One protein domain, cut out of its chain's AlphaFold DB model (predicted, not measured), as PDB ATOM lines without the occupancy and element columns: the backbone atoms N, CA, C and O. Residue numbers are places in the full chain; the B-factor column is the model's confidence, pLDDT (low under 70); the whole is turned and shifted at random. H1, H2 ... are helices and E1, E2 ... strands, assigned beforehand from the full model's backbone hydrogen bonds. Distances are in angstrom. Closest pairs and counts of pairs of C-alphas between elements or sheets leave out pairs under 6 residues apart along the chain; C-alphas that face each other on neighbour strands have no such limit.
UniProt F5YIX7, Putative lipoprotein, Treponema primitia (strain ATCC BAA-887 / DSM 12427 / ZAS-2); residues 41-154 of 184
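This is residues 41 to 154 of the 184 residues of the protein "Putative lipoprotein" of Treponema primitia (strain ATCC BAA-887 / DSM 12427 / ZAS-2) (UniProt F5YIX7). A twisted three-stranded sheet, E1, E3 and E2, curls round one helix, H1, and a thin, loosely paired hairpin, E4 and E5, reaches away from it as an arm, so that sheet and arm make a wide V. At the arm's tip residues 139 to 144 stick out. The printed part has 114 residues, with one named helix and five named strands in the order E1, H1, E2, E3, E4, E5, a mixed class; both sheets are antiparallel. It is extended, with a radius of gyration of the C-alphas of 22.6 A and spans of 81 by 39 by 19 A.

E1, residues 46 to 60, begins at C-alpha 46 (133.689, 156.220, 135.416), is 38.6 A long and bends by 62 degrees at residue 49. H1, residues 68 to 82, is 21.1 A long. E2, residues 87 to 101, is 41.2 A long and bends by 73 degrees at residue 90. E3, residues 108 to 126, is 48.3 A long and bends by 66 degrees at residue 111. E4 is residues 132 to 136; E5, residues 148 to 152, ends at C-alpha 152 (143.096, 142.991, 145.083).

E1 and E2 are the edge strands, with E3 between them. N 54 and O 119, 3.0 A apart, are within hydrogen-bond range across E1 and E3; N 94 and O 118, 2.8 A, across the hairpin E2 and E3. H1 is on one face of this sheet, two layers; its closest C-alphas to E3 are Ala 80 and Ala 123, 5.3 A. Every O i to N i+4 pair in H1 is within range. E1, H1 and E2 form a split strand-helix-strand unit, two strands running the same way with E3 between, its crossover right-handed. E4 and E5 have no N and O pair within range; C-alphas 134 and 150 face each other at 5.8 A. E3 and E4 are apart.

The C-alphas farthest apart, those of Gly 104 and Gly 142, are 82.1 A apart. The printed part has no cut. The link E4 to E5, 11 residues, is long. The mean pLDDT of the printed part is 73.9; residues under 70 include 129 to 154.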
ATOM      1  N   THR A  41     146.491 151.357 133.390       50.81
ATOM      2  CA  THR A  41     145.161 151.569 133.934       50.81
ATOM      3  C   THR A  41     144.189 151.060 132.876       50.81
ATOM      4  O   THR A  41     144.186 151.574 131.753       50.81
ATOM      5  N   PRO A  42     143.420 149.992 133.155       55.44
ATOM      6  CA  PRO A  42     142.368 149.592 132.239       55.44
ATOM      7  C   PRO A  42     141.466 150.812 132.034       55.44
ATOM      8  O   PRO A  42     141.027 151.425 133.006       55.44
ATOM      9  N   VAL A  43     141.241 151.197 130.775       56.88
ATOM     10  CA  VAL A  43     140.277 152.249 130.441       56.88
ATOM     11  C   VAL A  43     138.916 151.705 130.852       56.88
ATOM     12  O   VAL A  43     138.374 150.825 130.188       56.88
ATOM     13  N   LYS A  44     138.427 152.155 132.004       67.12
ATOM     14  CA  LYS A  44     137.119 151.794 132.539       67.12
ATOM     15  C   LYS A  44     136.216 153.008 132.517       67.12
ATOM     16  O   LYS A  44     136.683 154.135 132.686       67.12
ATOM     17  N   ASP A  45     134.929 152.750 132.346       82.44
ATOM     18  CA  ASP A  45     133.914 153.775 132.494       82.44
ATOM     19  C   ASP A  45     133.892 154.267 133.950       82.44
ATOM     20  O   ASP A  45     134.060 153.508 134.912       82.44
ATOM     21  N   PHE A  46     133.742 155.577 134.113       88.00
ATOM     22  CA  PHE A  46     133.689 156.220 135.416       88.00
ATOM     23  C   PHE A  46     132.637 157.321 135.421       88.00
ATOM     24  O   PHE A  46     132.380 157.979 134.410       88.00
ATOM     25  N   GLN A  47     132.052 157.546 136.591       89.94
ATOM     26  CA  GLN A  47     131.164 158.667 136.838       89.94
ATOM     27  C   GLN A  47     131.948 159.790 137.533       89.94
ATOM     28  O   GLN A  47     132.568 159.543 138.573       89.94
ATOM     29  N   PRO A  48     131.948 161.025 136.995       92.38
ATOM     30  CA  PRO A  48     132.548 162.157 137.688       92.38
ATOM     31  C   PRO A  48     131.707 162.511 138.922       92.38
ATOM     32  O   PRO A  48     130.506 162.756 138.813       92.38
ATOM     33  N   MET A  49     132.352 162.559 140.086       92.38
ATOM     34  CA  MET A  49     131.727 162.918 141.366       92.38
ATOM     35  C   MET A  49     131.835 164.416 141.669       92.38
ATOM     36  O   MET A  49     131.058 164.950 142.455       92.38
ATOM     37  N   GLY A  50     132.775 165.108 141.023       93.25
ATOM     38  CA  GLY A  50     132.986 166.545 141.173       93.25
ATOM     39  C   GLY A  50     134.462 166.909 141.259       93.25
ATOM     40  O   GLY A  50     135.336 166.042 141.272       93.25
ATOM     41  N   LEU A  51     134.745 168.208 141.299       94.88
ATOM     42  CA  LEU A  51     136.092 168.711 141.555       94.88
ATOM     43  C   LEU A  51     136.328 168.800 143.062       94.88
ATOM     44  O   LEU A  51     135.470 169.288 143.796       94.88
ATOM     45  N   VAL A  52     137.506 168.369 143.499       94.44
ATOM     46  CA  VAL A  52     137.975 168.496 144.881       94.44
ATOM     47  C   VAL A  52     139.162 169.442 144.938       94.44
ATOM     48  O   VAL A  52     140.007 169.448 144.041       94.44
ATOM     49  N   PHE A  53     139.216 170.233 146.005       95.00
ATOM     50  CA  PHE A  53     140.251 171.233 146.230       95.00
ATOM     51  C   PHE A  53     140.765 171.125 147.658       95.00
ATOM     52  O   PHE A  53     140.009 170.810 148.575       95.00
ATOM     53  N   THR A  54     142.045 171.410 147.855       94.00
ATOM     54  CA  THR A  54     142.628 171.475 149.194       94.00
ATOM     55  C   THR A  54     143.730 172.520 149.266       94.00
ATOM     56  O   THR A  54     144.379 172.837 148.267       94.00
ATOM     57  N   GLU A  55     143.951 173.034 150.470       92.19
ATOM     58  CA  GLU A  55     145.031 173.950 150.796       92.19
ATOM     59  C   GLU A  55     145.789 173.400 152.006       92.19
ATOM     60  O   GLU A  55     145.204 173.139 153.056       92.19
ATOM     61  N   THR A  56     147.102 173.221 151.872       87.06
ATOM     62  CA  THR A  56     147.975 172.752 152.955       87.06
ATOM     63  C   THR A  56     149.064 173.782 153.217       87.06
ATOM     64  O   THR A  56     149.876 174.091 152.346       87.06
ATOM     65  N   ARG A  57     149.108 174.319 154.438       85.75
ATOM     66  CA  ARG A  57     150.116 175.303 154.855       85.75
ATOM     67  C   ARG A  57     151.184 174.633 155.700       85.75
ATOM     68  O   ARG A  57     150.880 174.085 156.752       85.75
ATOM     69  N   LEU A  58     152.435 174.727 155.260       82.81
ATOM     70  CA  LEU A  58     153.586 174.210 155.989       82.81
ATOM     71  C   LEU A  58     154.513 175.367 156.351       82.81
ATOM     72  O   LEU A  58     155.113 176.012 155.483       82.81
ATOM     73  N   ALA A  59     154.628 175.626 157.654       73.69
ATOM     74  CA  ALA A  59     155.697 176.454 158.186       73.69
ATOM     75  C   ALA A  59     157.006 175.680 158.011       73.69
ATOM     76  O   ALA A  59     157.151 174.560 158.503       73.69
ATOM     77  N   THR A  60     157.927 176.251 157.246       65.38
ATOM     78  CA  THR A  60     159.218 175.628 156.975       65.38
ATOM     79  C   THR A  60     160.221 176.218 157.957       65.38
ATOM     80  O   THR A  60     160.486 177.421 157.938       65.38
ATOM     81  N   TYR A  61     160.731 175.381 158.856       61.91
ATOM     82  CA  TYR A  61     161.816 175.746 159.757       61.91
ATOM     83  C   TYR A  61     163.126 175.359 159.072       61.91
ATOM     84  O   TYR A  61     163.345 174.182 158.797       61.91
ATOM     85  N   ASP A  62     163.976 176.352 158.802       57.12
ATOM     86  CA  ASP A  62     165.267 176.170 158.126       57.12
ATOM     87  C   ASP A  62     165.146 175.684 156.656       57.12
ATOM     88  O   ASP A  62     164.061 175.600 156.080       57.12
ATOM     89  N   SER A  63     166.279 175.389 156.022       56.75
ATOM     90  CA  SER A  63     166.437 174.888 154.644       56.75
ATOM     91  C   SER A  63     165.772 173.526 154.352       56.75
ATOM     92  O   SER A  63     165.865 173.008 153.234       56.75
ATOM     93  N   VAL A  64     165.055 172.942 155.317       58.09
ATOM     94  CA  VAL A  64     164.356 171.662 155.171       58.09
ATOM     95  C   VAL A  64     163.045 171.878 154.427       58.09
ATOM     96  O   VAL A  64     162.027 172.226 155.011       58.09
ATOM     97  N   THR A  65     163.048 171.644 153.117       59.12
ATOM     98  CA  THR A  65     161.825 171.724 152.307       59.12
ATOM     99  C   THR A  65     160.867 170.601 152.716       59.12
ATOM    100  O   THR A  65     161.087 169.438 152.383       59.12
ATOM    101  N   ALA A  66     159.800 170.932 153.448       65.69
ATOM    102  CA  ALA A  66     158.768 169.962 153.796       65.69
ATOM    103  C   ALA A  66     158.058 169.468 152.522       65.69
ATOM    104  O   ALA A  66     157.644 170.272 151.678       65.69
ATOM    105  N   ASN A  67     157.913 168.147 152.379       74.56
ATOM    106  CA  ASN A  67     157.270 167.531 151.219       74.56
ATOM    107  C   ASN A  67     155.737 167.666 151.304       74.56
ATOM    108  O   ASN A  67     155.017 166.714 151.599       74.56
ATOM    109  N   GLY A  68     155.236 168.883 151.075       81.56
ATOM    110  CA  GLY A  68     153.806 169.189 151.143       81.56
ATOM    111  C   GLY A  68     152.964 168.555 150.046       81.56
ATOM    112  O   GLY A  68     151.746 168.493 150.187       81.56
ATOM    113  N   GLN A  69     153.591 168.020 148.997       82.50
ATOM    114  CA  GLN A  69     152.892 167.316 147.928       82.50
ATOM    115  C   GLN A  69     152.145 166.082 148.452       82.50
ATOM    116  O   GLN A  69     150.995 165.874 148.078       82.50
ATOM    117  N   ILE A  70     152.756 165.303 149.352       85.69
ATOM    118  CA  ILE A  70     152.143 164.084 149.908       85.69
ATOM    119  C   ILE A  70     150.915 164.436 150.753       85.69
ATOM    120  O   ILE A  70     149.842 163.876 150.537       85.69
ATOM    121  N   PHE A  71     151.046 165.405 151.661       86.25
ATOM    122  CA  PHE A  71     149.937 165.862 152.505       86.25
ATOM    123  C   PHE A  71     148.788 166.439 151.674       86.25
ATOM    124  O   PHE A  71     147.625 166.121 151.910       86.25
ATOM    125  N   THR A  72     149.119 167.226 150.648       88.88
ATOM    126  CA  THR A  72     148.130 167.792 149.721       88.88
ATOM    127  C   THR A  72     147.406 166.681 148.960       88.88
ATOM    128  O   THR A  72     146.183 166.699 148.856       88.88
ATOM    129  N   TYR A  73     148.131 165.670 148.477       90.19
ATOM    130  CA  TYR A  73     147.539 164.529 147.782       90.19
ATOM    131  C   TYR A  73     146.607 163.710 148.689       90.19
ATOM    132  O   TYR A  73     145.491 163.380 148.295       90.19
ATOM    133  N   GLN A  74     147.020 163.433 149.928       89.44
ATOM    134  CA  GLN A  74     146.175 162.738 150.906       89.44
ATOM    135  C   GLN A  74     144.919 163.542 151.257       89.44
ATOM    136  O   GLN A  74     143.832 162.973 151.359       89.44
ATOM    137  N   ALA A  75     145.037 164.865 151.386       90.12
ATOM    138  CA  ALA A  75     143.884 165.725 151.619       90.12
ATOM    139  C   ALA A  75     142.907 165.715 150.428       90.12
ATOM    140  O   ALA A  75     141.696 165.701 150.646       90.12
ATOM    141  N   LEU A  76     143.404 165.648 149.184       91.25
ATOM    142  CA  LEU A  76     142.556 165.463 147.998       91.25
ATOM    143  C   LEU A  76     141.825 164.119 148.013       91.25
ATOM    144  O   LEU A  76     140.629 164.083 147.731       91.25
ATOM    145  N   LEU A  77     142.511 163.029 148.370       91.25
ATOM    146  CA  LEU A  77     141.880 161.712 148.500       91.25
ATOM    147  C   LEU A  77     140.786 161.714 149.567       91.25
ATOM    148  O   LEU A  77     139.699 161.206 149.317       91.25
ATOM    149  N   LYS A  78     141.038 162.340 150.721       92.50
ATOM    150  CA  LYS A  78     140.041 162.473 151.788       92.50
ATOM    151  C   LYS A  78     138.802 163.242 151.314       92.50
ATOM    152  O   LYS A  78     137.688 162.774 151.511       92.50
ATOM    153  N   GLN A  79     138.993 164.377 150.637       90.50
ATOM    154  CA  GLN A  79     137.887 165.153 150.059       90.50
ATOM    155  C   GLN A  79     137.114 164.356 148.997       90.50
ATOM    156  O   GLN A  79     135.889 164.401 148.950       90.50
ATOM    157  N   ALA A  80     137.806 163.580 148.161       92.88
ATOM    158  CA  ALA A  80     137.158 162.720 147.173       92.88
ATOM    159  C   ALA A  80     136.366 161.578 147.833       92.88
ATOM    160  O   ALA A  80     135.248 161.279 147.414       92.88
ATOM    161  N   GLN A  81     136.901 160.990 148.902       91.81
ATOM    162  CA  GLN A  81     136.229 159.950 149.677       91.81
ATOM    163  C   GLN A  81     134.959 160.478 150.360       91.81
ATOM    164  O   GLN A  81     133.946 159.781 150.379       91.81
ATOM    165  N   GLU A  82     134.971 161.719 150.860       93.25
ATOM    166  CA  GLU A  82     133.780 162.395 151.403       93.25
ATOM    167  C   GLU A  82     132.670 162.556 150.344       93.25
ATOM    168  O   GLU A  82     131.486 162.511 150.677       93.25
ATOM    169  N   LEU A  83     133.036 162.654 149.058       92.38
ATOM    170  CA  LEU A  83     132.100 162.645 147.926       92.38
ATOM    171  C   LEU A  83     131.688 161.231 147.478       92.38
ATOM    172  O   LEU A  83     130.922 161.094 146.526       92.38
ATOM    173  N   GLY A  84     132.181 160.174 148.127       89.44
ATOM    174  CA  GLY A  84     131.913 158.784 147.749       89.44
ATOM    175  C   GLY A  84     132.596 158.352 146.447       89.44
ATOM    176  O   GLY A  84     132.098 157.440 145.778       89.44
ATOM    177  N   ALA A  85     133.683 159.030 146.076       89.69
ATOM    178  CA  ALA A  85     134.548 158.653 144.968       89.69
ATOM    179  C   ALA A  85     135.510 157.528 145.376       89.69
ATOM    180  O   ALA A  85     135.914 157.434 146.534       89.69
ATOM    181  N   ASP A  86     135.904 156.711 144.403       84.50
ATOM    182  CA  ASP A  86     136.882 155.635 144.595       84.50
ATOM    183  C   ASP A  86     138.312 156.116 144.319       84.50
ATOM    184  O   ASP A  86     139.277 155.569 144.845       84.50
ATOM    185  N   ALA A  87     138.462 157.125 143.454       86.94
ATOM    186  CA  ALA A  87     139.758 157.639 143.033       86.94
ATOM    187  C   ALA A  87     139.692 159.118 142.624       86.94
ATOM    188  O   ALA A  87     138.621 159.718 142.497       86.94
ATOM    189  N   ILE A  88     140.870 159.695 142.376       89.19
ATOM    190  CA  ILE A  88     141.044 161.019 141.779       89.19
ATOM    191  C   ILE A  88     141.875 160.921 140.498       89.19
ATOM    192  O   ILE A  88     142.814 160.131 140.420       89.19
ATOM    193  N   ILE A  89     141.547 161.741 139.502       89.88
ATOM    194  CA  ILE A  89     142.304 161.886 138.250       89.88
ATOM    195  C   ILE A  89     142.554 163.365 137.943       89.88
ATOM    196  O   ILE A  89     141.950 164.246 138.558       89.88
ATOM    197  N   ASN A  90     143.444 163.646 136.983       91.19
ATOM    198  CA  ASN A  90     143.839 165.007 136.592       91.19
ATOM    199  C   ASN A  90     144.284 165.863 137.790       91.19
ATOM    200  O   ASN A  90     143.838 166.993 137.974       91.19
ATOM    201  N   VAL A  91     145.143 165.287 138.629       92.19
ATOM    202  CA  VAL A  91     145.644 165.935 139.840       92.19
ATOM    203  C   VAL A  91     146.630 167.043 139.469       92.19
ATOM    204  O   VAL A  91     147.646 166.778 138.829       92.19
ATOM    205  N   SER A  92     146.353 168.265 139.920       91.94
ATOM    206  CA  SER A  92     147.304 169.380 139.932       91.94
ATOM    207  C   SER A  92     147.671 169.706 141.371       91.94
ATOM    208  O   SER A  92     146.788 169.835 142.221       91.94
ATOM    209  N   ILE A  93     148.967 169.824 141.645       91.38
ATOM    210  CA  ILE A  93     149.480 170.272 142.938       91.38
ATOM    211  C   ILE A  93     150.473 171.394 142.679       91.38
ATOM    212  O   ILE A  93     151.544 171.172 142.115       91.38
ATOM    213  N   ASP A  94     150.117 172.584 143.142       89.62
ATOM    214  CA  ASP A  94     150.908 173.797 143.022       89.62
ATOM    215  C   ASP A  94     151.384 174.265 144.397       89.62
ATOM    216  O   ASP A  94     150.814 173.921 145.434       89.62
ATOM    217  N   LYS A  95     152.441 175.081 144.425       88.56
ATOM    218  CA  LYS A  95     152.960 175.661 145.669       88.56
ATOM    219  C   LYS A  95     153.239 177.146 145.529       88.56
ATOM    220  O   LYS A  95     153.741 177.613 144.509       88.56
ATOM    221  N   ARG A  96     152.987 177.880 146.608       86.06
ATOM    222  CA  ARG A  96     153.343 179.286 146.779       86.06
ATOM    223  C   ARG A  96     154.153 179.442 148.055       86.06
ATOM    224  O   ARG A  96     153.642 179.212 149.149       86.06
ATOM    225  N   SER A  97     155.397 179.877 147.914       83.69
ATOM    226  CA  SER A  97     156.258 180.206 149.048       83.69
ATOM    227  C   SER A  97     156.187 181.698 149.347       83.69
ATOM    228  O   SER A  97     156.194 182.532 148.441       83.69
ATOM    229  N   GLN A  98     156.100 182.027 150.628       81.88
ATOM    230  CA  GLN A  98     156.144 183.386 151.149       81.88
ATOM    231  C   GLN A  98     157.290 183.476 152.151       81.88
ATOM    232  O   GLN A  98     157.498 182.564 152.951       81.88
ATOM    233  N   VAL A  99     158.040 184.572 152.071       80.25
ATOM    234  CA  VAL A  99     159.146 184.884 152.975       80.25
ATOM    235  C   VAL A  99     158.886 186.264 153.545       80.25
ATOM    236  O   VAL A  99     158.699 187.220 152.791       80.25
ATOM    237  N   THR A 100     158.866 186.373 154.867       77.50
ATOM    238  CA  THR A 100     158.678 187.660 155.540       77.50
ATOM    239  C   THR A 100     160.038 188.294 155.820       77.50
ATOM    240  O   THR A 100     160.874 187.714 156.515       77.50
ATOM    241  N   THR A 101     160.256 189.506 155.311       78.00
ATOM    242  CA  THR A 101     161.419 190.347 155.636       78.00
ATOM    243  C   THR A 101     160.993 191.539 156.493       78.00
ATOM    244  O   THR A 101     159.833 191.956 156.490       78.00
ATOM    245  N   LEU A 102     161.933 192.100 157.258       77.25
ATOM    246  CA  LEU A 102     161.712 193.376 157.940       77.25
ATOM    247  C   LEU A 102     161.644 194.521 156.910       77.25
ATOM    248  O   LEU A 102     162.368 194.471 155.911       77.25
ATOM    249  N   PRO A 103     160.849 195.582 157.151       76.50
ATOM    250  CA  PRO A 103     160.838 196.761 156.287       76.50
ATOM    251  C   PRO A 103     162.253 197.333 156.100       76.50
ATOM    252  O   PRO A 103     162.922 197.668 157.074       76.50
ATOM    253  N   GLY A 104     162.715 197.431 154.849       78.75
ATOM    254  CA  GLY A 104     164.058 197.927 154.511       78.75
ATOM    255  C   GLY A 104     165.193 196.899 154.624       78.75
ATOM    256  O   GLY A 104     166.348 197.260 154.412       78.75
ATOM    257  N   SER A 105     164.887 195.634 154.926       76.31
ATOM    258  CA  SER A 105     165.859 194.539 154.979       76.31
ATOM    259  C   SER A 105     165.652 193.555 153.827       76.31
ATOM    260  O   SER A 105     164.523 193.198 153.490       76.31
ATOM    261  N   THR A 106     166.754 193.068 153.259       74.44
ATOM    262  CA  THR A 106     166.772 191.926 152.328       74.44
ATOM    263  C   THR A 106     166.968 190.591 153.048       74.44
ATOM    264  O   THR A 106     166.868 189.537 152.426       74.44
ATOM    265  N   VAL A 107     167.236 190.623 154.358       75.50
ATOM    266  CA  VAL A 107     167.440 189.432 155.186       75.50
ATOM    267  C   VAL A 107     166.078 188.901 155.663       75.50
ATOM    268  O   VAL A 107     165.343 189.651 156.320       75.50
ATOM    269  N   PRO A 108     165.731 187.634 155.357       72.75
ATOM    270  CA  PRO A 108     164.540 186.966 155.878       72.75
ATOM    271  C   PRO A 108     164.533 186.925 157.404       72.75
ATOM    272  O   PRO A 108     165.571 186.706 158.031       72.75
ATOM    273  N   LEU A 109     163.357 187.073 158.013       75.19
ATOM    274  CA  LEU A 109     163.206 186.778 159.436       75.19
ATOM    275  C   LEU A 109     163.415 185.267 159.675       75.19
ATOM    276  O   LEU A 109     162.995 184.454 158.842       75.19
ATOM    277  N   PRO A 110     164.019 184.859 160.804       67.75
ATOM    278  CA  PRO A 110     164.058 183.448 161.173       67.75
ATOM    279  C   PRO A 110     162.627 182.895 161.248       67.75
ATOM    280  O   PRO A 110     161.725 183.563 161.750       67.75
ATOM    281  N   ASN A 111     162.417 181.682 160.726       67.50
ATOM    282  CA  ASN A 111     161.116 180.993 160.679       67.50
ATOM    283  C   ASN A 111     160.020 181.728 159.882       67.50
ATOM    284  O   ASN A 111     158.832 181.521 160.112       67.50
ATOM    285  N   SER A 112     160.403 182.593 158.939       73.81
ATOM    286  CA  SER A 112     159.449 183.350 158.113       73.81
ATOM    287  C   SER A 112     159.019 182.654 156.825       73.81
ATOM    288  O   SER A 112     158.210 183.201 156.074       73.81
ATOM    289  N   HIS A 113     159.569 181.473 156.552       76.69
ATOM    290  CA  HIS A 113     159.289 180.723 155.340       76.69
ATOM    291  C   HIS A 113     157.997 179.929 155.520       76.69
ATOM    292  O   HIS A 113     157.944 178.935 156.245       76.69
ATOM    293  N   VAL A 114     156.944 180.356 154.831       81.25
ATOM    294  CA  VAL A 114     155.674 179.630 154.777       81.25
ATOM    295  C   VAL A 114     155.460 179.164 153.351       81.25
ATOM    296  O   VAL A 114     155.419 179.976 152.426       81.25
ATOM    297  N   THR A 115     155.300 177.858 153.161       85.50
ATOM    298  CA  THR A 115     154.921 177.297 151.863       85.50
ATOM    299  C   THR A 115     153.482 176.823 151.935       85.50
ATOM    300  O   THR A 115     153.134 175.970 152.750       85.50
ATOM    301  N   THR A 116     152.638 177.398 151.084       87.81
ATOM    302  CA  THR A 116     151.251 176.967 150.903       87.81
ATOM    303  C   THR A 116     151.165 176.108 149.656       87.81
ATOM    304  O   THR A 116     151.601 176.536 148.588       87.81
ATOM    305  N   TRP A 117     150.619 174.912 149.794       90.44
ATOM    306  CA  TRP A 117     150.363 173.975 148.713       90.44
ATOM    307  C   TRP A 117     148.875 173.980 148.389       90.44
ATOM    308  O   TRP A 117     148.046 173.947 149.297       90.44
ATOM    309  N   TYR A 118     148.552 174.028 147.105       90.75
ATOM    310  CA  TYR A 118     147.191 174.005 146.593       90.75
ATOM    311  C   TYR A 118     147.034 172.752 145.748       90.75
ATOM    312  O   TYR A 118     147.838 172.508 144.851       90.75
ATOM    313  N   GLY A 119     146.021 171.954 146.049       93.12
ATOM    314  CA  GLY A 119     145.687 170.764 145.283       93.12
ATOM    315  C   GLY A 119     144.338 170.918 144.605       93.12
ATOM    316  O   GLY A 119     143.402 171.445 145.209       93.12
ATOM    317  N   SER A 120     144.217 170.396 143.389       93.19
ATOM    318  CA  SER A 120     142.937 170.202 142.711       93.19
ATOM    319  C   SER A 120     142.911 168.867 141.980       93.19
ATOM    320  O   SER A 120     143.909 168.498 141.359       93.19
ATOM    321  N   ALA A 121     141.779 168.170 141.997       95.12
ATOM    322  CA  ALA A 121     141.593 166.953 141.210       95.12
ATOM    323  C   ALA A 121     140.124 166.728 140.832       95.12
ATOM    324  O   ALA A 121     139.220 167.311 141.434       95.12
ATOM    325  N   LEU A 122     139.884 165.855 139.851       93.00
ATOM    326  CA  LEU A 122     138.554 165.335 139.539       93.00
ATOM    327  C   LEU A 122     138.334 164.035 140.313       93.00
ATOM    328  O   LEU A 122     139.049 163.058 140.096       93.00
ATOM    329  N   ALA A 123     137.341 164.020 141.194       93.50
ATOM    330  CA  ALA A 123     136.920 162.828 141.911       93.50
ATOM    331  C   ALA A 123     136.069 161.938 140.993       93.50
ATOM    332  O   ALA A 123     135.154 162.426 140.320       93.50
ATOM    333  N   ILE A 124     136.370 160.641 140.958       89.75
ATOM    334  CA  ILE A 124     135.699 159.666 140.094       89.75
ATOM    335  C   ILE A 124     135.245 158.438 140.875       89.75
ATOM    336  O   ILE A 124     135.900 157.990 141.818       89.75
ATOM    337  N   LYS A 125     134.127 157.872 140.440       88.44
ATOM    338  CA  LYS A 125     133.622 156.589 140.914       88.44
ATOM    339  C   LYS A 125     133.614 155.601 139.759       88.44
ATOM    340  O   LYS A 125     133.114 155.937 138.681       88.44
ATOM    341  N   TYR A 126     134.174 154.415 139.955       85.50
ATOM    342  CA  TYR A 126     134.164 153.397 138.910       85.50
ATOM    343  C   TYR A 126     132.765 152.791 138.795       85.50
ATOM    344  O   TYR A 126     132.091 152.561 139.800       85.50
ATOM    345  N   THR A 127     132.313 152.540 137.567       80.94
ATOM    346  CA  THR A 127     131.021 151.873 137.340       80.94
ATOM    347  C   THR A 127     131.068 150.399 137.740       80.94
ATOM    348  O   THR A 127     130.065 149.864 138.206       80.94
ATOM    349  N   ASP A 128     132.246 149.781 137.622       72.62
ATOM    350  CA  ASP A 128     132.504 148.384 137.962       72.62
ATOM    351  C   ASP A 128     133.542 148.260 139.079       72.62
ATOM    352  O   ASP A 128     134.538 148.988 139.113       72.62
ATOM    353  N   THR A 129     133.381 147.256 139.943       61.62
ATOM    354  CA  THR A 129     134.392 146.887 140.941       61.62
ATOM    355  C   THR A 129     135.740 146.580 140.284       61.62
ATOM    356  O   THR A 129     135.840 145.865 139.281       61.62
ATOM    357  N   LEU A 130     136.809 147.132 140.858       55.94
ATOM    358  CA  LEU A 130     138.180 146.850 140.452       55.94
ATOM    359  C   LEU A 130     138.586 145.462 140.958       55.94
ATOM    360  O   LEU A 130     138.974 145.304 142.109       55.94
ATOM    361  N   THR A 131     138.493 144.455 140.094       51.28
ATOM    362  CA  THR A 131     139.142 143.153 140.276       51.28
ATOM    363  C   THR A 131     140.366 143.086 139.375       51.28
ATOM    364  O   THR A 131     140.254 142.896 138.164       51.28
ATOM    365  N   GLU A 132     141.555 143.255 139.947       46.03
ATOM    366  CA  GLU A 132     142.786 142.878 139.256       46.03
ATOM    367  C   GLU A 132     142.917 141.354 139.349       46.03
ATOM    368  O   GLU A 132     142.974 140.809 140.444       46.03
ATOM    369  N   THR A 133     142.880 140.649 138.217       41.75
ATOM    370  CA  THR A 133     143.081 139.191 138.176       41.75
ATOM    371  C   THR A 133     144.546 138.926 137.859       41.75
ATOM    372  O   THR A 133     144.932 138.825 136.696       41.75
ATOM    373  N   GLY A 134     145.383 138.848 138.892       43.22
ATOM    374  CA  GLY A 134     146.752 138.364 138.743       43.22
ATOM    375  C   GLY A 134     146.753 136.839 138.681       43.22
ATOM    376  O   GLY A 134     146.366 136.194 139.650       43.22
ATOM    377  N   SER A 135     147.180 136.246 137.566       37.69
ATOM    378  CA  SER A 135     147.470 134.810 137.495       37.69
ATOM    379  C   SER A 135     148.965 134.592 137.719       37.69
ATOM    380  O   SER A 135     149.772 134.865 136.829       37.69
ATOM    381  N   VAL A 136     149.349 134.104 138.898       42.03
ATOM    382  CA  VAL A 136     150.727 133.656 139.147       42.03
ATOM    383  C   VAL A 136     150.825 132.181 138.777       42.03
ATOM    384  O   VAL A 136     150.264 131.324 139.456       42.03
ATOM    385  N   THR A 137     151.540 131.871 137.697       37.22
ATOM    386  CA  THR A 137     151.843 130.487 137.322       37.22
ATOM    387  C   THR A 137     153.104 130.045 138.057       37.22
ATOM    388  O   THR A 137     154.219 130.299 137.603       37.22
ATOM    389  N   VAL A 138     152.952 129.392 139.209       46.41
ATOM    390  CA  VAL A 138     154.082 128.712 139.856       46.41
ATOM    391  C   VAL A 138     154.275 127.372 139.154       46.41
ATOM    392  O   VAL A 138     153.450 126.472 139.290       46.41
ATOM    393  N   THR A 139     155.351 127.245 138.378       40.16
ATOM    394  CA  THR A 139     155.762 125.949 137.824       40.16
ATOM    395  C   THR A 139     156.731 125.321 138.817       40.16
ATOM    396  O   THR A 139     157.916 125.642 138.809       40.16
ATOM    397  N   ALA A 140     156.214 124.489 139.720       43.78
ATOM    398  CA  ALA A 140     157.032 123.582 140.515       43.78
ATOM    399  C   ALA A 140     157.099 122.235 139.786       43.78
ATOM    400  O   ALA A 140     156.088 121.766 139.261       43.78
ATOM    401  N   ASP A 141     158.301 121.665 139.728       49.50
ATOM    402  CA  ASP A 141     158.663 120.428 139.039       49.50
ATOM    403  C   ASP A 141     157.542 119.368 139.005       49.50
ATOM    404  O   ASP A 141     157.299 118.637 139.963       49.50
ATOM    405  N   GLY A 142     156.875 119.257 137.852       49.91
ATOM    406  CA  GLY A 142     156.189 118.035 137.432       49.91
ATOM    407  C   GLY A 142     154.733 117.793 137.853       49.91
ATOM    408  O   GLY A 142     154.189 116.794 137.386       49.91
ATOM    409  N   ALA A 143     154.047 118.637 138.638       48.69
ATOM    410  CA  ALA A 143     152.608 118.426 138.886       48.69
ATOM    411  C   ALA A 143     151.808 119.683 139.289       48.69
ATOM    412  O   ALA A 143     152.133 120.374 140.246       48.69
ATOM    413  N   THR A 144     150.692 119.867 138.572       44.19
ATOM    414  CA  THR A 144     149.514 120.717 138.843       44.19
ATOM    415  C   THR A 144     149.742 122.231 138.938       44.19
ATOM    416  O   THR A 144     150.049 122.788 139.989       44.19
ATOM    417  N   ALA A 145     149.448 122.926 137.832       46.56
ATOM    418  CA  ALA A 145     149.261 124.371 137.823       46.56
ATOM    419  C   ALA A 145     148.072 124.749 138.724       46.56
ATOM    420  O   ALA A 145     146.924 124.427 138.421       46.56
ATOM    421  N   THR A 146     148.345 125.426 139.838       44.09
ATOM    422  CA  THR A 146     147.306 126.028 140.680       44.09
ATOM    423  C   THR A 146     147.192 127.497 140.300       44.09
ATOM    424  O   THR A 146     148.075 128.292 140.615       44.09
ATOM    425  N   THR A 147     146.123 127.867 139.594       43.12
ATOM    426  CA  THR A 147     145.815 129.272 139.306       43.12
ATOM    427  C   THR A 147     145.298 129.930 140.582       43.12
ATOM    428  O   THR A 147     144.120 129.818 140.918       43.12
ATOM    429  N   VAL A 148     146.177 130.612 141.314       42.38
ATOM    430  CA  VAL A 148     145.749 131.484 142.413       42.38
ATOM    431  C   VAL A 148     145.202 132.761 141.791       42.38
ATOM    432  O   VAL A 148     145.945 133.524 141.181       42.38
ATOM    433  N   THR A 149     143.890 132.959 141.905       39.47
ATOM    434  CA  THR A 149     143.240 134.224 141.556       39.47
ATOM    435  C   THR A 149     143.313 135.133 142.772       39.47
ATOM    436  O   THR A 149     142.533 134.977 143.712       39.47
ATOM    437  N   THR A 150     144.257 136.069 142.780       40.19
ATOM    438  CA  THR A 150     144.292 137.116 143.805       40.19
ATOM    439  C   THR A 150     143.390 138.247 143.337       40.19
ATOM    440  O   THR A 150     143.677 138.850 142.314       40.19
ATOM    441  N   SER A 151     142.299 138.516 144.055       36.91
ATOM    442  CA  SER A 151     141.497 139.728 143.852       36.91
ATOM    443  C   SER A 151     142.021 140.801 144.801       36.91
ATOM    444  O   SER A 151     141.844 140.675 146.011       36.91
ATOM    445  N   VAL A 152     142.700 141.824 144.280       40.75
ATOM    446  CA  VAL A 152     143.096 142.991 145.083       40.75
ATOM    447  C   VAL A 152     141.965 144.012 145.021       40.75
ATOM    448  O   VAL A 152     141.657 144.535 143.953       40.75
ATOM    449  N   TYR A 153     141.327 144.270 146.163       38.25
ATOM    450  CA  TYR A 153     140.356 145.348 146.309       38.25
ATOM    451  C   TYR A 153     141.113 146.641 146.607       38.25
ATOM    452  O   TYR A 153     141.772 146.755 147.635       38.25
ATOM    453  N   PHE A 154     140.988 147.645 145.741       44.88
ATOM    454  CA  PHE A 154     141.618 148.961 145.938       44.88
ATOM    455  C   PHE A 154     140.960 149.807 147.049       44.88
ATOM    456  O   PHE A 154     141.275 150.984 147.177       44.88
TER     457      PHE A 154